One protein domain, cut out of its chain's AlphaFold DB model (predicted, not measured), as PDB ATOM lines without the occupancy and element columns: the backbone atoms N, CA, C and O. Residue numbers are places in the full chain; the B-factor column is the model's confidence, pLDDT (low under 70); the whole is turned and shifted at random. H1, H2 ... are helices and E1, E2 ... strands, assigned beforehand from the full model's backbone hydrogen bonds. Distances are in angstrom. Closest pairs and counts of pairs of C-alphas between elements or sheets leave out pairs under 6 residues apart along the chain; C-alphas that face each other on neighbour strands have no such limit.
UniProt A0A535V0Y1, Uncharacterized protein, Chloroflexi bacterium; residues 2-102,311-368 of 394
ATOM      1  N   ALA A   2      30.496  22.223   2.924       79.62
ATOM      2  CA  ALA A   2      31.099  23.322   2.147       79.62
ATOM      3  C   ALA A   2      32.024  22.852   1.001       79.62
ATOM      4  O   ALA A   2      31.908  23.357  -0.106       79.62
ATOM      5  N   ALA A   3      32.867  21.838   1.232       80.81
ATOM      6  CA  ALA A   3      33.725  21.258   0.191       80.81
ATOM      7  C   ALA A   3      32.929  20.604  -0.960       80.81
ATOM      8  O   ALA A   3      33.251  20.802  -2.123       80.81
ATOM      9  N   ILE A   4      31.834  19.907  -0.639       82.06
ATOM     10  CA  ILE A   4      30.945  19.272  -1.630       82.06
ATOM     11  C   ILE A   4      30.237  20.345  -2.475       82.06
ATOM     12  O   ILE A   4      30.192  20.261  -3.700       82.06
ATOM     13  N   ALA A   5      29.724  21.397  -1.829       81.62
ATOM     14  CA  ALA A   5      29.117  22.527  -2.530       81.62
ATOM     15  C   ALA A   5      30.130  23.255  -3.432       81.62
ATOM     16  O   ALA A   5      29.774  23.679  -4.528       81.62
ATOM     17  N   PHE A   6      31.388  23.360  -2.995       84.62
ATOM     18  CA  PHE A   6      32.475  23.955  -3.768       84.62
ATOM     19  C   PHE A   6      32.805  23.155  -5.040       84.62
ATOM     20  O   PHE A   6      32.920  23.736  -6.120       84.62
ATOM     21  N   GLU A   7      32.895  21.824  -4.954       83.56
ATOM     22  CA  GLU A   7      33.141  20.968  -6.124       83.56
ATOM     23  C   GLU A   7      32.032  21.088  -7.171       83.56
ATOM     24  O   GLU A   7      32.309  21.237  -8.365       83.56
ATOM     25  N   HIS A   8      30.774  21.082  -6.728       84.75
ATOM     26  CA  HIS A   8      29.626  21.257  -7.612       84.75
ATOM     27  C   HIS A   8      29.551  22.662  -8.214       84.75
ATOM     28  O   HIS A   8      29.251  22.781  -9.401       84.75
ATOM     29  N   LEU A   9      29.888  23.705  -7.448       83.44
ATOM     30  CA  LEU A   9      29.998  25.072  -7.955       83.44
ATOM     31  C   LEU A   9      31.049  25.166  -9.074       83.44
ATOM     32  O   LEU A   9      30.765  25.738 -10.127       83.44
ATOM     33  N   ARG A  10      32.230  24.553  -8.890       82.12
ATOM     34  CA  ARG A  10      33.306  24.514  -9.900       82.12
ATOM     35  C   ARG A  10      32.913  23.713 -11.143       82.12
ATOM     36  O   ARG A  10      33.242  24.106 -12.255       82.12
ATOM     37  N   ALA A  11      32.166  22.624 -10.963       84.00
ATOM     38  CA  ALA A  11      31.587  21.838 -12.057       84.00
ATOM     39  C   ALA A  11      30.404  22.539 -12.751       84.00
ATOM     40  O   ALA A  11      29.798  21.989 -13.670       84.00
ATOM     41  N   GLY A  12      30.037  23.730 -12.285       80.56
ATOM     42  CA  GLY A  12      28.976  24.531 -12.848       80.56
ATOM     43  C   GLY A  12      27.554  24.046 -12.552       80.56
ATOM     44  O   GLY A  12      26.610  24.360 -13.282       80.56
ATOM     45  N   ARG A  13      27.368  23.291 -11.476       83.00
ATOM     46  CA  ARG A  13      26.049  22.829 -11.041       83.00
ATOM     47  C   ARG A  13      25.451  23.795 -10.024       83.00
ATOM     48  O   ARG A  13      26.170  24.515  -9.331       83.00
ATOM     49  N   THR A  14      24.128  23.800  -9.945       81.94
ATOM     50  CA  THR A  14      23.379  24.531  -8.922       81.94
ATOM     51  C   THR A  14      23.244  23.673  -7.657       81.94
ATOM     52  O   THR A  14      23.005  22.472  -7.743       81.94
ATOM     53  N   VAL A  15      23.410  24.270  -6.477       85.38
ATOM     54  CA  VAL A  15      23.420  23.618  -5.164       85.38
ATOM     55  C   VAL A  15      22.584  24.434  -4.181       85.38
ATOM     56  O   VAL A  15      22.833  25.615  -3.948       85.38
ATOM     57  N   LEU A  16      21.630  23.788  -3.526       84.44
ATOM     58  CA  LEU A  16      20.892  24.370  -2.410       84.44
ATOM     59  C   LEU A  16      21.470  23.835  -1.095       84.44
ATOM     60  O   LEU A  16      21.469  22.631  -0.858       84.44
ATOM     61  N   ILE A  17      21.953  24.724  -0.226       86.75
ATOM     62  CA  ILE A  17      22.378  24.378   1.133       86.75
ATOM     63  C   ILE A  17      21.233  24.744   2.078       86.75
ATOM     64  O   ILE A  17      20.969  25.925   2.309       86.75
ATOM     65  N   ALA A  18      20.566  23.732   2.632       84.25
ATOM     66  CA  ALA A  18      19.466  23.896   3.577       84.25
ATOM     67  C   ALA A  18      19.790  23.272   4.943       84.25
ATOM     68  O   ALA A  18      20.424  22.225   5.023       84.25
ATOM     69  N   ALA A  19      19.369  23.925   6.030       85.75
ATOM     70  CA  ALA A  19      19.572  23.451   7.399       85.75
ATOM     71  C   ALA A  19      18.483  23.984   8.336       85.75
ATOM     72  O   ALA A  19      17.769  24.941   8.021       85.75
ATOM     73  N   HIS A  20      18.378  23.377   9.518       81.56
ATOM     74  CA  HIS A  20      17.396  23.760  10.534       81.56
ATOM     75  C   HIS A  20      17.752  25.058  11.274       81.56
ATOM     76  O   HIS A  20      16.856  25.732  11.775       81.56
ATOM     77  N   THR A  21      19.031  25.451  11.327       85.88
ATOM     78  CA  THR A  21      19.470  26.660  12.043       85.88
ATOM     79  C   THR A  21      20.216  27.628  11.130       85.88
ATOM     80  O   THR A  21      20.992  27.231  10.259       85.88
ATOM     81  N   ASN A  22      20.014  28.931  11.353       85.50
ATOM     82  CA  ASN A  22      20.728  29.977  10.614       85.50
ATOM     83  C   ASN A  22      22.247  29.899  10.839       85.50
ATOM     84  O   ASN A  22      23.004  30.085   9.895       85.50
ATOM     85  N   ILE A  23      22.687  29.548  12.055       86.62
ATOM     86  CA  ILE A  23      24.109  29.433  12.418       86.62
ATOM     87  C   ILE A  23      24.812  28.347  11.590       86.62
ATOM     88  O   ILE A  23      25.943  28.549  11.146       86.62
ATOM     89  N   ALA A  24      24.151  27.208  11.352       85.56
ATOM     90  CA  ALA A  24      24.719  26.124  10.554       85.56
ATOM     91  C   ALA A  24      24.941  26.543   9.092       85.56
ATOM     92  O   ALA A  24      26.000  26.262   8.528       85.56
ATOM     93  N   ILE A  25      23.984  27.265   8.501       87.44
ATOM     94  CA  ILE A  25      24.140  27.809   7.147       87.44
ATOM     95  C   ILE A  25      25.222  28.881   7.108       87.44
ATOM     96  O   ILE A  25      26.056  28.856   6.208       87.44
ATOM     97  N   ASP A  26      25.230  29.806   8.070       88.56
ATOM     98  CA  ASP A  26      26.225  30.875   8.124       88.56
ATOM     99  C   ASP A  26      27.642  30.271   8.155       88.56
ATOM    100  O   ASP A  26      28.499  30.668   7.370       88.56
ATOM    101  N   ASN A  27      27.873  29.231   8.967       89.19
ATOM    102  CA  ASN A  27      29.136  28.479   8.991       89.19
ATOM    103  C   ASN A  27      29.479  27.826   7.650       89.19
ATOM    104  O   ASN A  27      30.620  27.914   7.195       89.19
ATOM    105  N   ALA A  28      28.504  27.166   7.021       86.88
ATOM    106  CA  ALA A  28      28.705  26.497   5.743       86.88
ATOM    107  C   ALA A  28      29.064  27.491   4.625       86.88
ATOM    108  O   ALA A  28      29.982  27.223   3.851       86.88
ATOM    109  N   ILE A  29      28.392  28.645   4.577       88.75
ATOM    110  CA  ILE A  29      28.645  29.695   3.585       88.75
ATOM    111  C   ILE A  29      29.982  30.399   3.833       88.75
ATOM    112  O   ILE A  29      30.718  30.620   2.876       88.75
ATOM    113  N   MET A  30      30.347  30.703   5.084       89.19
ATOM    114  CA  MET A  30      31.670  31.277   5.381       89.19
ATOM    115  C   MET A  30      32.791  30.335   4.948       89.19
ATOM    116  O   MET A  30      33.710  30.763   4.255       89.19
ATOM    117  N   LYS A  31      32.685  29.039   5.277       88.81
ATOM    118  CA  LYS A  31      33.692  28.049   4.881       88.81
ATOM    119  C   LYS A  31      33.765  27.879   3.363       88.81
ATOM    120  O   LYS A  31      34.855  27.728   2.823       88.81
ATOM    121  N   LEU A  32      32.626  27.929   2.671       87.38
ATOM    122  CA  LEU A  32      32.578  27.919   1.208       87.38
ATOM    123  C   LEU A  32      33.268  29.159   0.615       87.38
ATOM    124  O   LEU A  32      34.058  29.027  -0.313       87.38
ATOM    125  N   CYS A  33      33.027  30.342   1.183       87.62
ATOM    126  CA  CYS A  33      33.681  31.583   0.775       87.62
ATOM    127  C   CYS A  33      35.210  31.516   0.960       87.62
ATOM    128  O   CYS A  33      35.952  31.856   0.040       87.62
ATOM    129  N   GLU A  34      35.691  31.012   2.102       88.06
ATOM    130  CA  GLU A  34      37.124  30.786   2.349       88.06
ATOM    131  C   GLU A  34      37.753  29.853   1.304       88.06
ATOM    132  O   GLU A  34      38.819  30.153   0.767       88.06
ATOM    133  N   LEU A  35      37.080  28.742   0.977       86.44
ATOM    134  CA  LEU A  35      37.556  27.774  -0.017       86.44
ATOM    135  C   LEU A  35      37.636  28.380  -1.424       86.44
ATOM    136  O   LEU A  35      38.637  28.181  -2.113       86.44
ATOM    137  N   CYS A  36      36.630  29.160  -1.834       83.81
ATOM    138  CA  CYS A  36      36.634  29.856  -3.123       83.81
ATOM    139  C   CYS A  36      37.788  30.864  -3.240       83.81
ATOM    140  O   CYS A  36      38.399  30.974  -4.302       83.81
ATOM    141  N   LYS A  37      38.117  31.574  -2.152       84.06
ATOM    142  CA  LYS A  37      39.221  32.547  -2.126       84.06
ATOM    143  C   LYS A  37      40.599  31.895  -2.123       84.06
ATOM    144  O   LYS A  37      41.512  32.423  -2.742       84.06
ATOM    145  N   ALA A  38      40.743  30.746  -1.467       83.00
ATOM    146  CA  ALA A  38      42.003  30.005  -1.412       83.00
ATOM    147  C   ALA A  38      42.388  29.328  -2.744       83.00
ATOM    148  O   ALA A  38      43.518  28.874  -2.887       83.00
ATOM    149  N   THR A  39      41.465  29.232  -3.707       77.44
ATOM    150  CA  THR A  39      41.620  28.451  -4.953       77.44
ATOM    151  C   THR A  39      41.475  29.285  -6.234       77.44
ATOM    152  O   THR A  39      41.142  28.735  -7.279       77.44
ATOM    153  N   ASP A  40      41.690  30.603  -6.154       74.06
ATOM    154  CA  ASP A  40      41.600  31.567  -7.272       74.06
ATOM    155  C   ASP A  40      40.224  31.631  -7.983       74.06
ATOM    156  O   ASP A  40      40.050  32.241  -9.032       74.06
ATOM    157  N   ASN A  41      39.177  31.068  -7.369       78.56
ATOM    158  CA  ASN A  41      37.797  31.100  -7.874       78.56
ATOM    159  C   ASN A  41      37.020  32.330  -7.377       78.56
ATOM    160  O   ASN A  41      35.791  32.305  -7.246       78.56
ATOM    161  N   LYS A  42      37.734  33.421  -7.083       77.19
ATOM    162  CA  LYS A  42      37.162  34.651  -6.524       77.19
ATOM    163  C   LYS A  42      36.118  35.273  -7.458       77.19
ATOM    164  O   LYS A  42      35.101  35.772  -6.989       77.19
ATOM    165  N   LEU A  43      36.301  35.117  -8.772       78.00
ATOM    166  CA  LEU A  43      35.371  35.598  -9.794       78.00
ATOM    167  C   LEU A  43      33.943  35.037  -9.620       78.00
ATOM    168  O   LEU A  43      32.970  35.738  -9.875       78.00
ATOM    169  N   LEU A  44      33.798  33.793  -9.135       81.44
ATOM    170  CA  LEU A  44      32.486  33.170  -8.891       81.44
ATOM    171  C   LEU A  44      31.743  33.832  -7.719       81.44
ATOM    172  O   LEU A  44      30.513  33.919  -7.730       81.44
ATOM    173  N   LEU A  45      32.485  34.304  -6.713       81.88
ATOM    174  CA  LEU A  45      31.937  35.081  -5.601       81.88
ATOM    175  C   LEU A  45      31.605  36.508  -6.057       81.88
ATOM    176  O   LEU A  45      30.523  37.018  -5.777       81.88
ATOM    177  N   GLU A  46      32.496  37.134  -6.827       79.94
ATOM    178  CA  GLU A  46      32.298  38.481  -7.368       79.94
ATOM    179  C   GLU A  46      31.069  38.565  -8.283       79.94
ATOM    180  O   GLU A  46      30.328  39.543  -8.207       79.94
ATOM    181  N   GLN A  47      30.772  37.516  -9.053       80.06
ATOM    182  CA  GLN A  47      29.561  37.398  -9.878       80.06
ATOM    183  C   GLN A  47      28.274  37.127  -9.073       80.06
ATOM    184  O   GLN A  47      27.193  37.087  -9.650       80.06
ATOM    185  N   GLY A  48      28.360  36.948  -7.749       80.50
ATOM    186  CA  GLY A  48      27.200  36.700  -6.891       80.50
ATOM    187  C   GLY A  48      26.604  35.298  -7.045       80.50
ATOM    188  O   GLY A  48      25.436  35.091  -6.730       80.50
ATOM    189  N   LEU A  49      27.384  34.318  -7.517       84.81
ATOM    190  CA  LEU A  49      26.893  32.955  -7.746       84.81
ATOM    191  C   LEU A  49      26.733  32.147  -6.454       84.81
ATOM    192  O   LEU A  49      26.161  31.062  -6.489       84.81
ATOM    193  N   VAL A  50      27.230  32.642  -5.321       88.19
ATOM    194  CA  VAL A  50      27.052  32.039  -3.997       88.19
ATOM    195  C   VAL A  50      26.323  33.039  -3.113       88.19
ATOM    196  O   VAL A  50      26.842  34.117  -2.849       88.19
ATOM    197  N   VAL A  51      25.136  32.685  -2.627       89.69
ATOM    198  CA  VAL A  51      24.247  33.614  -1.924       89.69
ATOM    199  C   VAL A  51      23.746  33.013  -0.618       89.69
ATOM    200  O   VAL A  51      23.109  31.961  -0.584       89.69
ATOM    201  N   ARG A  52      23.958  33.728   0.487       90.19
ATOM    202  CA  ARG A  52      23.279  33.495   1.761       90.19
ATOM    203  C   ARG A  52      21.914  34.179   1.739       90.19
ATOM    204  O   ARG A  52      21.820  35.389   1.938       90.19
ATOM    205  N   TYR A  53      20.859  33.390   1.552       85.44
ATOM    206  CA  TYR A  53      19.474  33.853   1.577       85.44
ATOM    207  C   TYR A  53      18.838  33.641   2.955       85.44
ATOM    208  O   TYR A  53      18.667  32.513   3.419       85.44
ATOM    209  N   GLY A  54      18.442  34.726   3.619       82.62
ATOM    210  CA  GLY A  54      17.696  34.671   4.874       82.62
ATOM    211  C   GLY A  54      18.305  35.495   6.004       82.62
ATOM    212  O   GLY A  54      19.077  36.418   5.780       82.62
ATOM    213  N   ALA A  55      17.889  35.195   7.239       83.31
ATOM    214  CA  ALA A  55      18.327  35.960   8.402       83.31
ATOM    215  C   ALA A  55      19.691  35.435   8.858       83.31
ATOM    216  O   ALA A  55      19.813  34.268   9.227       83.31
ATOM    217  N   VAL A  56      20.703  36.294   8.815       85.81
ATOM    218  CA  VAL A  56      22.063  35.965   9.250       85.81
ATOM    219  C   VAL A  56      22.174  36.190  10.753       85.81
ATOM    220  O   VAL A  56      21.795  37.256  11.248       85.81
ATOM    221  N   GLN A  57      22.683  35.192  11.470       85.69
ATOM    222  CA  GLN A  57      22.910  35.250  12.917       85.69
ATOM    223  C   GLN A  57      24.366  35.583  13.242       85.69
ATOM    224  O   GLN A  57      24.628  36.289  14.209       85.69
ATOM    225  N   LYS A  58      25.320  35.136  12.417       85.56
ATOM    226  CA  LYS A  58      26.731  35.471  12.626       85.56
ATOM    227  C   LYS A  58      27.061  36.891  12.188       85.56
ATOM    228  O   LYS A  58      26.959  37.235  11.012       85.56
ATOM    229  N   GLU A  59      27.510  37.690  13.147       82.38
ATOM    230  CA  GLU A  59      27.845  39.102  12.954       82.38
ATOM    231  C   GLU A  59      28.976  39.297  11.941       82.38
ATOM    232  O   GLU A  59      28.875  40.157  11.071       82.38
ATOM    233  N   ASP A  60      29.964  38.397  11.953       84.56
ATOM    234  CA  ASP A  60      31.065  38.343  10.987       84.56
ATOM    235  C   ASP A  60      30.609  38.397   9.526       84.56
ATOM    236  O   ASP A  60      31.232  39.072   8.711       84.56
ATOM    237  N   LEU A  61      29.515  37.706   9.185       81.94
ATOM    238  CA  LEU A  61      28.999  37.633   7.816       81.94
ATOM    239  C   LEU A  61      28.270  38.929   7.409       81.94
ATOM    240  O   LEU A  61      28.172  39.232   6.222       81.94
ATOM    241  N   LYS A  62      27.816  39.729   8.387       81.62
ATOM    242  CA  LYS A  62      27.226  41.058   8.166       81.62
ATOM    243  C   LYS A  62      28.296  42.142   8.060       81.62
ATOM    244  O   LYS A  62      28.214  42.998   7.181       81.62
ATOM    245  N   THR A  63      29.284  42.130   8.951       79.81
ATOM    246  CA  THR A  63      30.209  43.255   9.140       79.81
ATOM    247  C   THR A  63      31.460  43.134   8.280       79.81
ATOM    248  O   THR A  63      31.780  44.081   7.563       79.81
ATOM    249  N   LYS A  64      32.124  41.971   8.253       84.44
ATOM    250  CA  LYS A  64      33.415  41.814   7.568       84.44
ATOM    251  C   LYS A  64      33.259  41.935   6.050       84.44
ATOM    252  O   LYS A  64      32.420  41.272   5.437       84.44
ATOM    253  N   GLU A  65      34.109  42.746   5.423       79.31
ATOM    254  CA  GLU A  65      34.131  42.918   3.960       79.31
ATOM    255  C   GLU A  65      34.428  41.610   3.227       79.31
ATOM    256  O   GLU A  65      33.908  41.365   2.141       79.31
ATOM    257  N   GLN A  66      35.165  40.702   3.870       82.56
ATOM    258  CA  GLN A  66      35.495  39.400   3.304       82.56
ATOM    259  C   GLN A  66      34.269  38.531   2.963       82.56
ATOM    260  O   GLN A  66      34.413  37.584   2.199       82.56
ATOM    261  N   TYR A  67      33.082  38.819   3.496       85.19
ATOM    262  CA  TYR A  67      31.858  38.072   3.185       85.19
ATOM    263  C   TYR A  67      30.819  38.902   2.417       85.19
ATOM    264  O   TYR A  67      29.694  38.446   2.213       85.19
ATOM    265  N   ALA A  68      31.188  40.097   1.943       83.25
ATOM    266  CA  ALA A  68      30.287  40.978   1.198       83.25
ATOM    267  C   ALA A  68      29.747  40.342  -0.095       83.25
ATOM    268  O   ALA A  68      28.599  40.574  -0.459       83.25
ATOM    269  N   GLU A  69      30.552  39.500  -0.741       86.12
ATOM    270  CA  GLU A  69      30.232  38.812  -2.000       86.12
ATOM    271  C   GLU A  69      29.243  37.650  -1.845       86.12
ATOM    272  O   GLU A  69      28.720  37.168  -2.843       86.12
ATOM    273  N   VAL A  70      28.979  37.195  -0.613       85.19
ATOM    274  CA  VAL A  70      28.068  36.068  -0.339       85.19
ATOM    275  C   VAL A  70      26.832  36.468   0.458       85.19
ATOM    276  O   VAL A  70      25.882  35.695   0.558       85.19
ATOM    277  N   TYR A  71      26.805  37.667   1.037       88.56
ATOM    278  CA  TYR A  71      25.672  38.154   1.816       88.56
ATOM    279  C   TYR A  71      24.695  38.932   0.927       88.56
ATOM    280  O   TYR A  71      25.020  40.021   0.460       88.56
ATOM    281  N   LEU A  72      23.483  38.395   0.726       84.62
ATOM    282  CA  LEU A  72      22.512  38.918  -0.248       84.62
ATOM    283  C   LEU A  72      22.288  40.442  -0.179       84.62
ATOM    284  O   LEU A  72      22.390  41.069  -1.229       84.62
ATOM    285  N   PRO A  73      22.072  41.080   0.990       84.12
ATOM    286  CA  PRO A  73      21.898  42.532   1.058       84.12
ATOM    287  C   PRO A  73      23.109  43.326   0.559       84.12
ATOM    288  O   PRO A  73      22.931  44.344  -0.098       84.12
ATOM    289  N   LYS A  74      24.342  42.856   0.800       84.25
ATOM    290  CA  LYS A  74      25.558  43.512   0.285       84.25
ATOM    291  C   LYS A  74      25.730  43.294  -1.223       84.25
ATOM    292  O   LYS A  74      26.130  44.218  -1.927       84.25
ATOM    293  N   ILE A  75      25.376  42.112  -1.733       83.75
ATOM    294  CA  ILE A  75      25.365  41.829  -3.179       83.75
ATOM    295  C   ILE A  75      24.327  42.718  -3.885       83.75
ATOM    296  O   ILE A  75      24.647  43.353  -4.889       83.75
ATOM    297  N   ALA A  76      23.114  42.808  -3.334       83.44
ATOM    298  CA  ALA A  76      22.028  43.637  -3.852       83.44
ATOM    299  C   ALA A  76      22.357  45.133  -3.782       83.44
ATOM    300  O   ALA A  76      22.101  45.855  -4.740       83.44
ATOM    301  N   GLN A  77      23.002  45.593  -2.707       82.75
ATOM    302  CA  GLN A  77      23.486  46.969  -2.594       82.75
ATOM    303  C   GLN A  77      24.533  47.302  -3.666       82.75
ATOM    304  O   GLN A  77      24.495  48.394  -4.221       82.75
ATOM    305  N   ARG A  78      25.438  46.368  -3.991       82.19
ATOM    306  CA  ARG A  78      26.478  46.543  -5.023       82.19
ATOM    307  C   ARG A  78      25.932  46.488  -6.453       82.19
ATOM    308  O   ARG A  78      26.410  47.216  -7.313       82.19
ATOM    309  N   LEU A  79      24.969  45.612  -6.731       77.12
ATOM    310  CA  LEU A  79      24.369  45.493  -8.068       77.12
ATOM    311  C   LEU A  79      23.261  46.533  -8.305       77.12
ATOM    312  O   LEU A  79      23.015  46.920  -9.441       77.12
ATOM    313  N   GLY A  80      22.631  47.020  -7.236       79.81
ATOM    314  CA  GLY A  80      21.571  48.024  -7.247       79.81
ATOM    315  C   GLY A  80      21.991  49.381  -6.673       79.81
ATOM    316  O   GLY A  80      21.136  50.062  -6.104       79.81
ATOM    317  N   VAL A  81      23.271  49.767  -6.784       82.12
ATOM    318  CA  VAL A  81      23.818  51.025  -6.215       82.12
ATOM    319  C   VAL A  81      22.983  52.231  -6.634       82.12
ATOM    320  O   VAL A  81      22.567  53.015  -5.787       82.12
ATOM    321  N   THR A  82      22.662  52.343  -7.925       83.12
ATOM    322  CA  THR A  82      21.885  53.463  -8.476       83.12
ATOM    323  C   THR A  82      20.486  53.555  -7.862       83.12
ATOM    324  O   THR A  82      20.047  54.644  -7.496       83.12
ATOM    325  N   LEU A  83      19.805  52.420  -7.680       82.25
ATOM    326  CA  LEU A  83      18.481  52.352  -7.055       82.25
ATOM    327  C   LEU A  83      18.540  52.658  -5.552       82.25
ATOM    328  O   LEU A  83      17.671  53.357  -5.040       82.25
ATOM    329  N   HIS A  84      19.576  52.193  -4.846       82.25
ATOM    330  CA  HIS A  84      19.787  52.525  -3.433       82.25
ATOM    331  C   HIS A  84      20.069  54.021  -3.237       82.25
ATOM    332  O   HIS A  84      19.486  54.645  -2.351       82.25
ATOM    333  N   GLU A  85      20.909  54.623  -4.081       86.06
ATOM    334  CA  GLU A  85      21.168  56.065  -4.054       86.06
ATOM    335  C   GLU A  85      19.906  56.880  -4.351       86.06
ATOM    336  O   GLU A  85      19.635  57.871  -3.671       86.06
ATOM    337  N   GLN A  86      19.115  56.470  -5.349       86.56
ATOM    338  CA  GLN A  86      17.841  57.115  -5.671       86.56
ATOM    339  C   GLN A  86      16.841  56.994  -4.516       86.56
ATOM    340  O   GLN A  86      16.219  57.992  -4.152       86.56
ATOM    341  N   ARG A  87      16.731  55.814  -3.894       88.06
ATOM    342  CA  ARG A  87      15.877  55.571  -2.723       88.06
ATOM    343  C   ARG A  87      16.245  56.477  -1.552       88.06
ATOM    344  O   ARG A  87      15.370  57.115  -0.976       88.06
ATOM    345  N   GLU A  88      17.530  56.567  -1.215       88.69
ATOM    346  CA  GLU A  88      18.000  57.423  -0.120       88.69
ATOM    347  C   GLU A  88      17.784  58.911  -0.425       88.69
ATOM    348  O   GLU A  88      17.353  59.660   0.453       88.69
ATOM    349  N   LYS A  89      18.001  59.346  -1.675       90.69
ATOM    350  CA  LYS A  89      17.673  60.715  -2.113       90.69
ATOM    351  C   LYS A  89      16.180  61.010  -1.951       90.69
ATOM    352  O   LYS A  89      15.830  62.004  -1.326       90.69
ATOM    353  N   LEU A  90      15.312  60.125  -2.444       89.50
ATOM    354  CA  LEU A  90      13.855  60.252  -2.334       89.50
ATOM    355  C   LEU A  90      13.384  60.281  -0.880       89.50
ATOM    356  O   LEU A  90      12.538  61.096  -0.521       89.50
ATOM    357  N   LYS A  91      13.957  59.428  -0.028       90.12
ATOM    358  CA  LYS A  91      13.631  59.372   1.398       90.12
ATOM    359  C   LYS A  91      14.012  60.664   2.121       90.12
ATOM    360  O   LYS A  91      13.211  61.163   2.909       90.12
ATOM    361  N   LYS A  92      15.187  61.229   1.819       92.06
ATOM    362  CA  LYS A  92      15.591  62.550   2.327       92.06
ATOM    363  C   LYS A  92      14.628  63.638   1.857       92.06
ATOM    364  O   LYS A  92      14.100  64.363   2.688       92.06
ATOM    365  N   SER A  93      14.304  63.680   0.563       90.56
ATOM    366  CA  SER A  93      13.338  64.648   0.036       90.56
ATOM    367  C   SER A  93      11.970  64.537   0.716       90.56
ATOM    368  O   SER A  93      11.409  65.551   1.110       90.56
ATOM    369  N   LEU A  94      11.438  63.325   0.921       89.31
ATOM    370  CA  LEU A  94      10.174  63.114   1.639       89.31
ATOM    371  C   LEU A  94      10.218  63.621   3.084       89.31
ATOM    372  O   LEU A  94       9.235  64.190   3.563       89.31
ATOM    373  N   GLN A  95      11.346  63.432   3.771       90.19
ATOM    374  CA  GLN A  95      11.545  63.952   5.120       90.19
ATOM    375  C   GLN A  95      11.556  65.488   5.125       90.19
ATOM    376  O   GLN A  95      10.856  66.089   5.941       90.19
ATOM    377  N   ASP A  96      12.255  66.111   4.175       90.19
ATOM    378  CA  ASP A  96      12.296  67.569   4.015       90.19
ATOM    379  C   ASP A  96      10.898  68.140   3.712       90.19
ATOM    380  O   ASP A  96      10.482  69.135   4.307       90.19
ATOM    381  N   PHE A  97      10.125  67.487   2.835       89.19
ATOM    382  CA  PHE A  97       8.736  67.867   2.550       89.19
ATOM    383  C   PHE A  97       7.836  67.748   3.783       89.19
ATOM    384  O   PHE A  97       7.018  68.633   4.034       89.19
ATOM    385  N   GLY A  98       7.991  66.681   4.572       87.12
ATOM    386  CA  GLY A  98       7.260  66.504   5.827       87.12
ATOM    387  C   GLY A  98       7.561  67.612   6.840       87.12
ATOM    388  O   GLY A  98       6.637  68.152   7.447       87.12
ATOM    389  N   GLN A  99       8.833  67.997   6.971       90.31
ATOM    390  CA  GLN A  99       9.242  69.110   7.830       90.31
ATOM    391  C   GLN A  99       8.653  70.439   7.347       90.31
ATOM    392  O   GLN A  99       8.052  71.156   8.145       90.31
ATOM    393  N   ARG A 100       8.732  70.742   6.046       90.75
ATOM    394  CA  ARG A 100       8.142  71.964   5.473       90.75
ATOM    395  C   ARG A 100       6.637  72.054   5.710       90.75
ATOM    396  O   ARG A 100       6.159  73.089   6.159       90.75
ATOM    397  N   LEU A 101       5.901  70.963   5.486       90.06
ATOM    398  CA  LEU A 101       4.464  70.910   5.774       90.06
ATOM    399  C   LEU A 101       4.166  71.178   7.254       90.06
ATOM    400  O   LEU A 101       3.221  71.901   7.557       90.06
ATOM    401  N   SER A 102       4.975  70.637   8.170       90.31
ATOM    402  CA  SER A 102       4.793  70.879   9.605       90.31
ATOM    403  C   SER A 102       5.029  72.341   9.996       90.31
ATOM    404  O   SER A 102       4.272  72.877  10.802       90.31
ATOM    405  N   ALA A 311      -2.936  81.392   0.210       91.19
ATOM    406  CA  ALA A 311      -1.556  81.116  -0.184       91.19
ATOM    407  C   ALA A 311      -1.007  79.865   0.521       91.19
ATOM    408  O   ALA A 311      -0.542  78.934  -0.137       91.19
ATOM    409  N   ASN A 312      -1.152  79.789   1.849       90.94
ATOM    410  CA  ASN A 312      -0.665  78.651   2.625       90.94
ATOM    411  C   ASN A 312      -1.433  77.356   2.285       90.94
ATOM    412  O   ASN A 312      -0.861  76.267   2.307       90.94
ATOM    413  N   GLN A 313      -2.731  77.443   1.967       90.06
ATOM    414  CA  GLN A 313      -3.536  76.289   1.559       90.06
ATOM    415  C   GLN A 313      -3.103  75.757   0.190       90.06
ATOM    416  O   GLN A 313      -2.950  74.545   0.036       90.06
ATOM    417  N   GLN A 314      -2.855  76.641  -0.780       92.12
ATOM    418  CA  GLN A 314      -2.316  76.262  -2.088       92.12
ATOM    419  C   GLN A 314      -0.926  75.633  -1.956       92.12
ATOM    420  O   GLN A 314      -0.665  74.584  -2.544       92.12
ATOM    421  N   GLU A 315      -0.042  76.226  -1.152       90.69
ATOM    422  CA  GLU A 315       1.298  75.685  -0.917       90.69
ATOM    423  C   GLU A 315       1.242  74.301  -0.256       90.69
ATOM    424  O   GLU A 315       1.873  73.358  -0.735       90.69
ATOM    425  N   SER A 316       0.416  74.139   0.780       89.94
ATOM    426  CA  SER A 316       0.204  72.854   1.450       89.94
ATOM    427  C   SER A 316      -0.335  71.782   0.493       89.94
ATOM    428  O   SER A 316       0.175  70.661   0.470       89.94
ATOM    429  N   GLN A 317      -1.307  72.124  -0.361       90.50
ATOM    430  CA  GLN A 317      -1.836  71.212  -1.381       90.50
ATOM    431  C   GLN A 317      -0.774  70.816  -2.412       90.50
ATOM    432  O   GLN A 317      -0.650  69.636  -2.742       90.50
ATOM    433  N   ASN A 318       0.028  71.775  -2.882       92.00
ATOM    434  CA  ASN A 318       1.108  71.521  -3.833       92.00
ATOM    435  C   ASN A 318       2.172  70.590  -3.239       92.00
ATOM    436  O   ASN A 318       2.570  69.615  -3.881       92.00
ATOM    437  N   LEU A 319       2.599  70.843  -2.000       90.31
ATOM    438  CA  LEU A 319       3.569  69.999  -1.300       90.31
ATOM    439  C   LEU A 319       2.999  68.605  -1.007       90.31
ATOM    440  O   LEU A 319       3.703  67.611  -1.179       90.31
ATOM    441  N   ALA A 320       1.723  68.502  -0.626       88.75
ATOM    442  CA  ALA A 320       1.055  67.220  -0.410       88.75
ATOM    443  C   ALA A 320       0.950  66.396  -1.707       88.75
ATOM    444  O   ALA A 320       1.218  65.191  -1.701       88.75
ATOM    445  N   ALA A 321       0.630  67.038  -2.834       90.62
ATOM    446  CA  ALA A 321       0.597  66.389  -4.141       90.62
ATOM    447  C   ALA A 321       1.992  65.897  -4.564       90.62
ATOM    448  O   ALA A 321       2.141  64.740  -4.965       90.62
ATOM    449  N   GLN A 322       3.026  66.732  -4.413       90.25
ATOM    450  CA  GLN A 322       4.415  66.349  -4.695       90.25
ATOM    451  C   GLN A 322       4.869  65.182  -3.815       90.25
ATOM    452  O   GLN A 322       5.448  64.217  -4.316       90.25
ATOM    453  N   ARG A 323       4.542  65.219  -2.520       89.38
ATOM    454  CA  ARG A 323       4.828  64.128  -1.586       89.38
ATOM    455  C   ARG A 323       4.186  62.816  -2.038       89.38
ATOM    456  O   ARG A 323       4.875  61.803  -2.078       89.38
ATOM    457  N   SER A 324       2.918  62.839  -2.454       89.94
ATOM    458  CA  SER A 324       2.229  61.645  -2.967       89.94
ATOM    459  C   SER A 324       2.918  61.055  -4.206       89.94
ATOM    460  O   SER A 324       3.030  59.835  -4.341       89.94
ATOM    461  N   VAL A 325       3.422  61.905  -5.109       92.69
ATOM    462  CA  VAL A 325       4.181  61.454  -6.287       92.69
ATOM    463  C   VAL A 325       5.493  60.783  -5.871       92.69
ATOM    464  O   VAL A 325       5.803  59.698  -6.365       92.69
ATOM    465  N   LEU A 326       6.241  61.380  -4.941       90.06
ATOM    466  CA  LEU A 326       7.507  60.820  -4.456       90.06
ATOM    467  C   LEU A 326       7.302  59.521  -3.665       90.06
ATOM    468  O   LEU A 326       8.096  58.597  -3.806       90.06
ATOM    469  N   GLU A 327       6.221  59.404  -2.888       89.94
ATOM    470  CA  GLU A 327       5.850  58.161  -2.195       89.94
ATOM    471  C   GLU A 327       5.573  57.026  -3.195       89.94
ATOM    472  O   GLU A 327       6.047  55.904  -3.004       89.94
ATOM    473  N   LYS A 328       4.889  57.318  -4.312       92.12
ATOM    474  CA  LYS A 328       4.693  56.345  -5.402       92.12
ATOM    475  C   LYS A 328       6.013  55.945  -6.067       92.12
ATOM    476  O   LYS A 328       6.216  54.766  -6.345       92.12
ATOM    477  N   GLN A 329       6.914  56.900  -6.308       91.31
ATOM    478  CA  GLN A 329       8.241  56.617  -6.870       91.31
ATOM    479  C   GLN A 329       9.090  55.762  -5.925       91.31
ATOM    480  O   GLN A 329       9.726  54.808  -6.368       91.31
ATOM    481  N   LEU A 330       9.057  56.055  -4.623       90.81
ATOM    482  CA  LEU A 330       9.754  55.266  -3.612       90.81
ATOM    483  C   LEU A 330       9.228  53.826  -3.579       90.81
ATOM    484  O   LEU A 330      10.024  52.893  -3.594       90.81
ATOM    485  N   ALA A 331       7.905  53.642  -3.619       89.38
ATOM    486  CA  ALA A 331       7.294  52.317  -3.674       89.38
ATOM    487  C   ALA A 331       7.697  51.533  -4.937       89.38
ATOM    488  O   ALA A 331       7.932  50.326  -4.864       89.38
ATOM    489  N   ALA A 332       7.817  52.215  -6.082       90.94
ATOM    490  CA  ALA A 332       8.290  51.613  -7.326       90.94
ATOM    491  C   ALA A 332       9.766  51.186  -7.236       90.94
ATOM    492  O   ALA A 332      10.099  50.073  -7.640       90.94
ATOM    493  N   ILE A 333      10.641  52.015  -6.658       88.88
ATOM    494  CA  ILE A 333      12.056  51.663  -6.448       88.88
ATOM    495  C   ILE A 333      12.195  50.525  -5.439       88.88
ATOM    496  O   ILE A 333      12.964  49.595  -5.669       88.88
ATOM    497  N   ASP A 334      11.432  50.549  -4.345       86.31
ATOM    498  CA  ASP A 334      11.406  49.452  -3.376       86.31
ATOM    499  C   ASP A 334      10.974  48.135  -4.044       86.31
ATOM    500  O   ASP A 334      11.485  47.071  -3.693       86.31
ATOM    501  N   GLN A 335      10.067  48.189  -5.027       88.19
ATOM    502  CA  GLN A 335       9.715  47.023  -5.834       88.19
ATOM    503  C   GLN A 335      10.867  46.584  -6.746       88.19
ATOM    504  O   GLN A 335      11.226  45.412  -6.726       88.19
ATOM    505  N   GLN A 336      11.503  47.509  -7.468       87.75
ATOM    506  CA  GLN A 336      12.655  47.199  -8.325       87.75
ATOM    507  C   GLN A 336      13.821  46.587  -7.538       87.75
ATOM    508  O   GLN A 336      14.462  45.652  -8.007       87.75
ATOM    509  N   LEU A 337      14.084  47.067  -6.319       86.38
ATOM    510  CA  LEU A 337      15.099  46.492  -5.435       86.38
ATOM    511  C   LEU A 337      14.757  45.056  -5.022       86.38
ATOM    512  O   LEU A 337      15.644  44.202  -5.024       86.38
ATOM    513  N   ARG A 338      13.481  44.767  -4.732       85.25
ATOM    514  CA  ARG A 338      13.020  43.389  -4.486       85.25
ATOM    515  C   ARG A 338      13.208  42.505  -5.717       85.25
ATOM    516  O   ARG A 338      13.628  41.360  -5.574       85.25
ATOM    517  N   ASP A 339      12.939  43.027  -6.908       86.00
ATOM    518  CA  ASP A 339      13.108  42.282  -8.159       86.00
ATOM    519  C   ASP A 339      14.598  41.991  -8.437       86.00
ATOM    520  O   ASP A 339      14.948  40.883  -8.844       86.00
ATOM    521  N   VAL A 340      15.500  42.933  -8.123       86.12
ATOM    522  CA  VAL A 340      16.961  42.718  -8.170       86.12
ATOM    523  C   VAL A 340      17.386  41.621  -7.195       86.12
ATOM    524  O   VAL A 340      18.114  40.709  -7.589       86.12
ATOM    525  N   GLU A 341      16.917  41.653  -5.944       85.25
ATOM    526  CA  GLU A 341      17.200  40.594  -4.966       85.25
ATOM    527  C   GLU A 341      16.726  39.220  -5.459       85.25
ATOM    528  O   GLU A 341      17.463  38.236  -5.360       85.25
ATOM    529  N   GLN A 342      15.520  39.148  -6.029       84.81
ATOM    530  CA  GLN A 342      14.986  37.915  -6.606       84.81
ATOM    531  C   GLN A 342      15.815  37.432  -7.799       84.81
ATOM    532  O   GLN A 342      16.111  36.240  -7.881       84.81
ATOM    533  N   SER A 343      16.241  38.338  -8.684       84.69
ATOM    534  CA  SER A 343      17.107  38.014  -9.821       84.69
ATOM    535  C   SER A 343      18.462  37.471  -9.368       84.69
ATOM    536  O   SER A 343      18.946  36.497  -9.939       84.69
ATOM    537  N   ILE A 344      19.063  38.051  -8.324       84.94
ATOM    538  CA  ILE A 344      20.329  37.566  -7.749       84.94
ATOM    539  C   ILE A 344      20.159  36.134  -7.236       84.94
ATOM    540  O   ILE A 344      20.977  35.269  -7.534       84.94
ATOM    541  N   VAL A 345      19.083  35.860  -6.494       84.62
ATOM    542  CA  VAL A 345      18.800  34.511  -5.977       84.62
ATOM    543  C   VAL A 345      18.520  33.519  -7.109       84.62
ATOM    544  O   VAL A 345      18.953  32.375  -7.018       84.62
ATOM    545  N   ALA A 346      17.834  33.943  -8.174       82.56
ATOM    546  CA  ALA A 346      17.535  33.098  -9.331       82.56
ATOM    547  C   ALA A 346      18.782  32.766 -10.172       82.56
ATOM    548  O   ALA A 346      18.882  31.668 -10.711       82.56
ATOM    549  N   GLN A 347      19.736  33.696 -10.279       83.31
ATOM    550  CA  GLN A 347      21.001  33.501 -11.001       83.31
ATOM    551  C   GLN A 347      22.081  32.819 -10.145       83.31
ATOM    552  O   GLN A 347      23.090  32.346 -10.674       83.31
ATOM    553  N   ALA A 348      21.888  32.757  -8.824       85.06
ATOM    554  CA  ALA A 348      22.820  32.117  -7.913       85.06
ATOM    555  C   ALA A 348      22.927  30.615  -8.193       85.06
ATOM    556  O   ALA A 348      21.936  29.901  -8.337       85.06
ATOM    557  N   ARG A 349      24.160  30.109  -8.197       85.62
ATOM    558  CA  ARG A 349      24.425  28.675  -8.315       85.62
ATOM    559  C   ARG A 349      24.417  27.995  -6.970       85.62
ATOM    560  O   ARG A 349      23.971  26.866  -6.895       85.62
ATOM    561  N   VAL A 350      24.871  28.647  -5.908       85.81
ATOM    562  CA  VAL A 350      24.785  28.113  -4.552       85.81
ATOM    563  C   VAL A 350      23.909  29.024  -3.713       85.81
ATOM    564  O   VAL A 350      24.256  30.183  -3.511       85.81
ATOM    565  N   VAL A 351      22.806  28.505  -3.176       87.06
ATOM    566  CA  VAL A 351      21.925  29.264  -2.274       87.06
ATOM    567  C   VAL A 351      21.921  28.613  -0.896       87.06
ATOM    568  O   VAL A 351      21.543  27.456  -0.748       87.06
ATOM    569  N   GLY A 352      22.343  29.351   0.129       87.19
ATOM    570  CA  GLY A 352      22.300  28.922   1.526       87.19
ATOM    571  C   GLY A 352      21.098  29.501   2.259       87.19
ATOM    572  O   GLY A 352      21.023  30.716   2.448       87.19
ATOM    573  N   THR A 353      20.187  28.660   2.742       87.31
ATOM    574  CA  THR A 353      18.932  29.087   3.385       87.31
ATOM    575  C   THR A 353      18.473  28.124   4.480       87.31
ATOM    576  O   THR A 353      18.956  27.003   4.583       87.31
ATOM    577  N   THR A 354      17.562  28.553   5.351       85.12
ATOM    578  CA  THR A 354      16.942  27.648   6.328       85.12
ATOM    579  C   THR A 354      15.757  26.910   5.726       85.12
ATOM    580  O   THR A 354      15.104  27.418   4.812       85.12
ATOM    581  N   LEU A 355      15.450  25.730   6.275       78.12
ATOM    582  CA  LEU A 355      14.349  24.879   5.805       78.12
ATOM    583  C   LEU A 355      13.003  25.625   5.781       78.12
ATOM    584  O   LEU A 355      12.312  25.641   4.770       78.12
ATOM    585  N   SER A 356      12.667  26.375   6.832       70.06
ATOM    586  CA  SER A 356      11.426  27.168   6.859       70.06
ATOM    587  C   SER A 356      11.350  28.219   5.740       70.06
ATOM    588  O   SER A 356      10.277  28.474   5.207       70.06
ATOM    589  N   LYS A 357      12.483  28.816   5.342       66.06
ATOM    590  CA  LYS A 357      12.535  29.823   4.267       66.06
ATOM    591  C   LYS A 357      12.532  29.214   2.866       66.06
ATOM    592  O   LYS A 357      12.176  29.908   1.919       66.06
ATOM    593  N   THR A 358      12.928  27.952   2.728       63.34
ATOM    594  CA  THR A 358      12.895  27.214   1.455       63.34
ATOM    595  C   THR A 358      11.471  26.858   1.067       63.34
ATOM    596  O   THR A 358      11.072  27.138  -0.056       63.34
ATOM    597  N   TYR A 359      10.679  26.343   2.012       60.84
ATOM    598  CA  TYR A 359       9.276  25.995   1.763       60.84
ATOM    599  C   TYR A 359       8.394  27.205   1.424       60.84
ATOM    600  O   TYR A 359       7.411  27.070   0.705       60.84
ATOM    601  N   MET A 360       8.747  28.396   1.916       57.25
ATOM    602  CA  MET A 360       7.958  29.614   1.709       57.25
ATOM    603  C   MET A 360       8.292  30.380   0.421       57.25
ATOM    604  O   MET A 360       7.524  31.257   0.030       57.25
ATOM    605  N   ASN A 361       9.417  30.095  -0.246       67.00
ATOM    606  CA  ASN A 361       9.842  30.846  -1.430       67.00
ATOM    607  C   ASN A 361       9.768  29.978  -2.698       67.00
ATOM    608  O   ASN A 361      10.583  29.078  -2.898       67.00
ATOM    609  N   LYS A 362       8.814  30.304  -3.585       64.44
ATOM    610  CA  LYS A 362       8.572  29.592  -4.853       64.44
ATOM    611  C   LYS A 362       9.802  29.559  -5.767       64.44
ATOM    612  O   LYS A 362      10.060  28.531  -6.378       64.44
ATOM    613  N   THR A 363      10.587  30.635  -5.819       61.81
ATOM    614  CA  THR A 363      11.793  30.738  -6.659       61.81
ATOM    615  C   THR A 363      12.884  29.774  -6.200       61.81
ATOM    616  O   THR A 363      13.511  29.112  -7.016       61.81
ATOM    617  N   ILE A 364      13.074  29.636  -4.885       65.56
ATOM    618  CA  ILE A 364      14.072  28.713  -4.324       65.56
ATOM    619  C   ILE A 364      13.603  27.259  -4.464       65.56
ATOM    620  O   ILE A 364      14.417  26.379  -4.740       65.56
ATOM    621  N   ALA A 365      12.299  27.009  -4.319       60.72
ATOM    622  CA  ALA A 365      11.707  25.691  -4.536       60.72
ATOM    623  C   ALA A 365      11.828  25.223  -6.001       60.72
ATOM    624  O   ALA A 365      12.046  24.043  -6.247       60.72
ATOM    625  N   LEU A 366      11.751  26.135  -6.974       56.25
ATOM    626  CA  LEU A 366      11.938  25.827  -8.398       56.25
ATOM    627  C   LEU A 366      13.389  25.453  -8.757       56.25
ATOM    628  O   LEU A 366      13.596  24.673  -9.681       56.25
ATOM    629  N   CYS A 367      14.392  25.933  -8.010       48.34
ATOM    630  CA  CYS A 367      15.805  25.574  -8.212       48.34
ATOM    631  C   CYS A 367      16.174  24.150  -7.733       48.34
ATOM    632  O   CYS A 367      17.349  23.769  -7.772       48.34
ATOM    633  N   LEU A 368      15.205  23.350  -7.272       52.94
ATOM    634  CA  LEU A 368      15.403  21.958  -6.865       52.94
ATOM    635  C   LEU A 368      15.565  21.037  -8.089       52.94
ATOM    636  O   LEU A 368      14.615  20.397  -8.530       52.94
TER     637      LEU A 368
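Overview. This is residues 2 to 102 and 311 to 368 of the 394 residues of an uncharacterized protein of Chloroflexi bacterium (UniProt A0A535V0Y1). A small head is built on a three-stranded parallel sheet, with H1 and H2 over one face and H8 on the other, and a long arm of two helices, H6 and H7, side by side and running opposite ways, extends from it. H5 lies crosswise at the base of the arm, while H7 reaches back into the head. The printed part has 159 residues, with nine named helices and three named strands in the order H1 E1 H2 H3 E2 H4 H5 H6 H7 E3 H8 H9; the sheet's order is E1 E3 E2 and the class is mostly helix. The whole is loose, with a radius of gyration of the C-alphas of 20.0 A, and spans 70 by 30 by 26 A, the arm making the length.

Along the chain. The strands are E1, residues 15 to 19, 13.1 A; E3, residues 350 to 354, 13.4 A; and E2, residues 50 to 52. H1 holds residues 2 to 10, from C-alpha 2 at (31.099, 23.322, 2.147), and H2 residues 22 to 38, 24.4 A. The short helices are H3, residues 42 to 46; H4, 59 to 63; H5, 72 to 79; H8, 355 to 360; and H9, 362 to 366. H6, residues 81 to 102, measures 31.7 A, and H7, residues 311 to 347, 53.8 A, from (-1.556, 81.116, -0.184) to (21.001, 33.501, -11.001).

Arrangement. E3 is the inner strand: N 353 and O 17 are 2.9 A apart towards E1, and N 352 and O 51 2.8 A towards E2. E1, H2 H3 and E2 form a split strand-helix-strand unit, two parallel strands with E3 between them, its crossover right-handed. H2 is on the sheet at a height of 9.5 A, along E3 at 4 degrees on the local plane. H1, on the same face, touches H2 at Ala 2 and Leu 32, C-alphas 4.9 A apart. H8 stands up from the opposite face. H3 touches H2, Lys 42 to Cys 36, C-alphas 5.9 A apart; H4 is close to H2 but not clearly touching, at 7.3 A between C-alphas 61 and 26. H7 touches H6, C-alphas 330 and 87 6.2 A apart, at a shallow tilt of 24 degrees, opposite ways. Residues 337 to 344 of H7 touch H5, with C-alphas 341 and 76 5.8 A apart; residues 342 to 346 touch H9, with C-alphas 346 and 363 6.8 A apart. Every O i to N i+4 pair is within hydrogen-bond range in H1 to H7 and H9, but 1 of 2 in H8.

Size, cuts and confidence. The farthest C-alphas, Ile 4 and Ala 311, are 69.9 A apart. Residues 103 to 310 are not printed; C-alphas 102 and 311 are 15.5 A apart across the cut. Of the links printed whole, none is long. Residues 357 to 368 have pLDDT under 70.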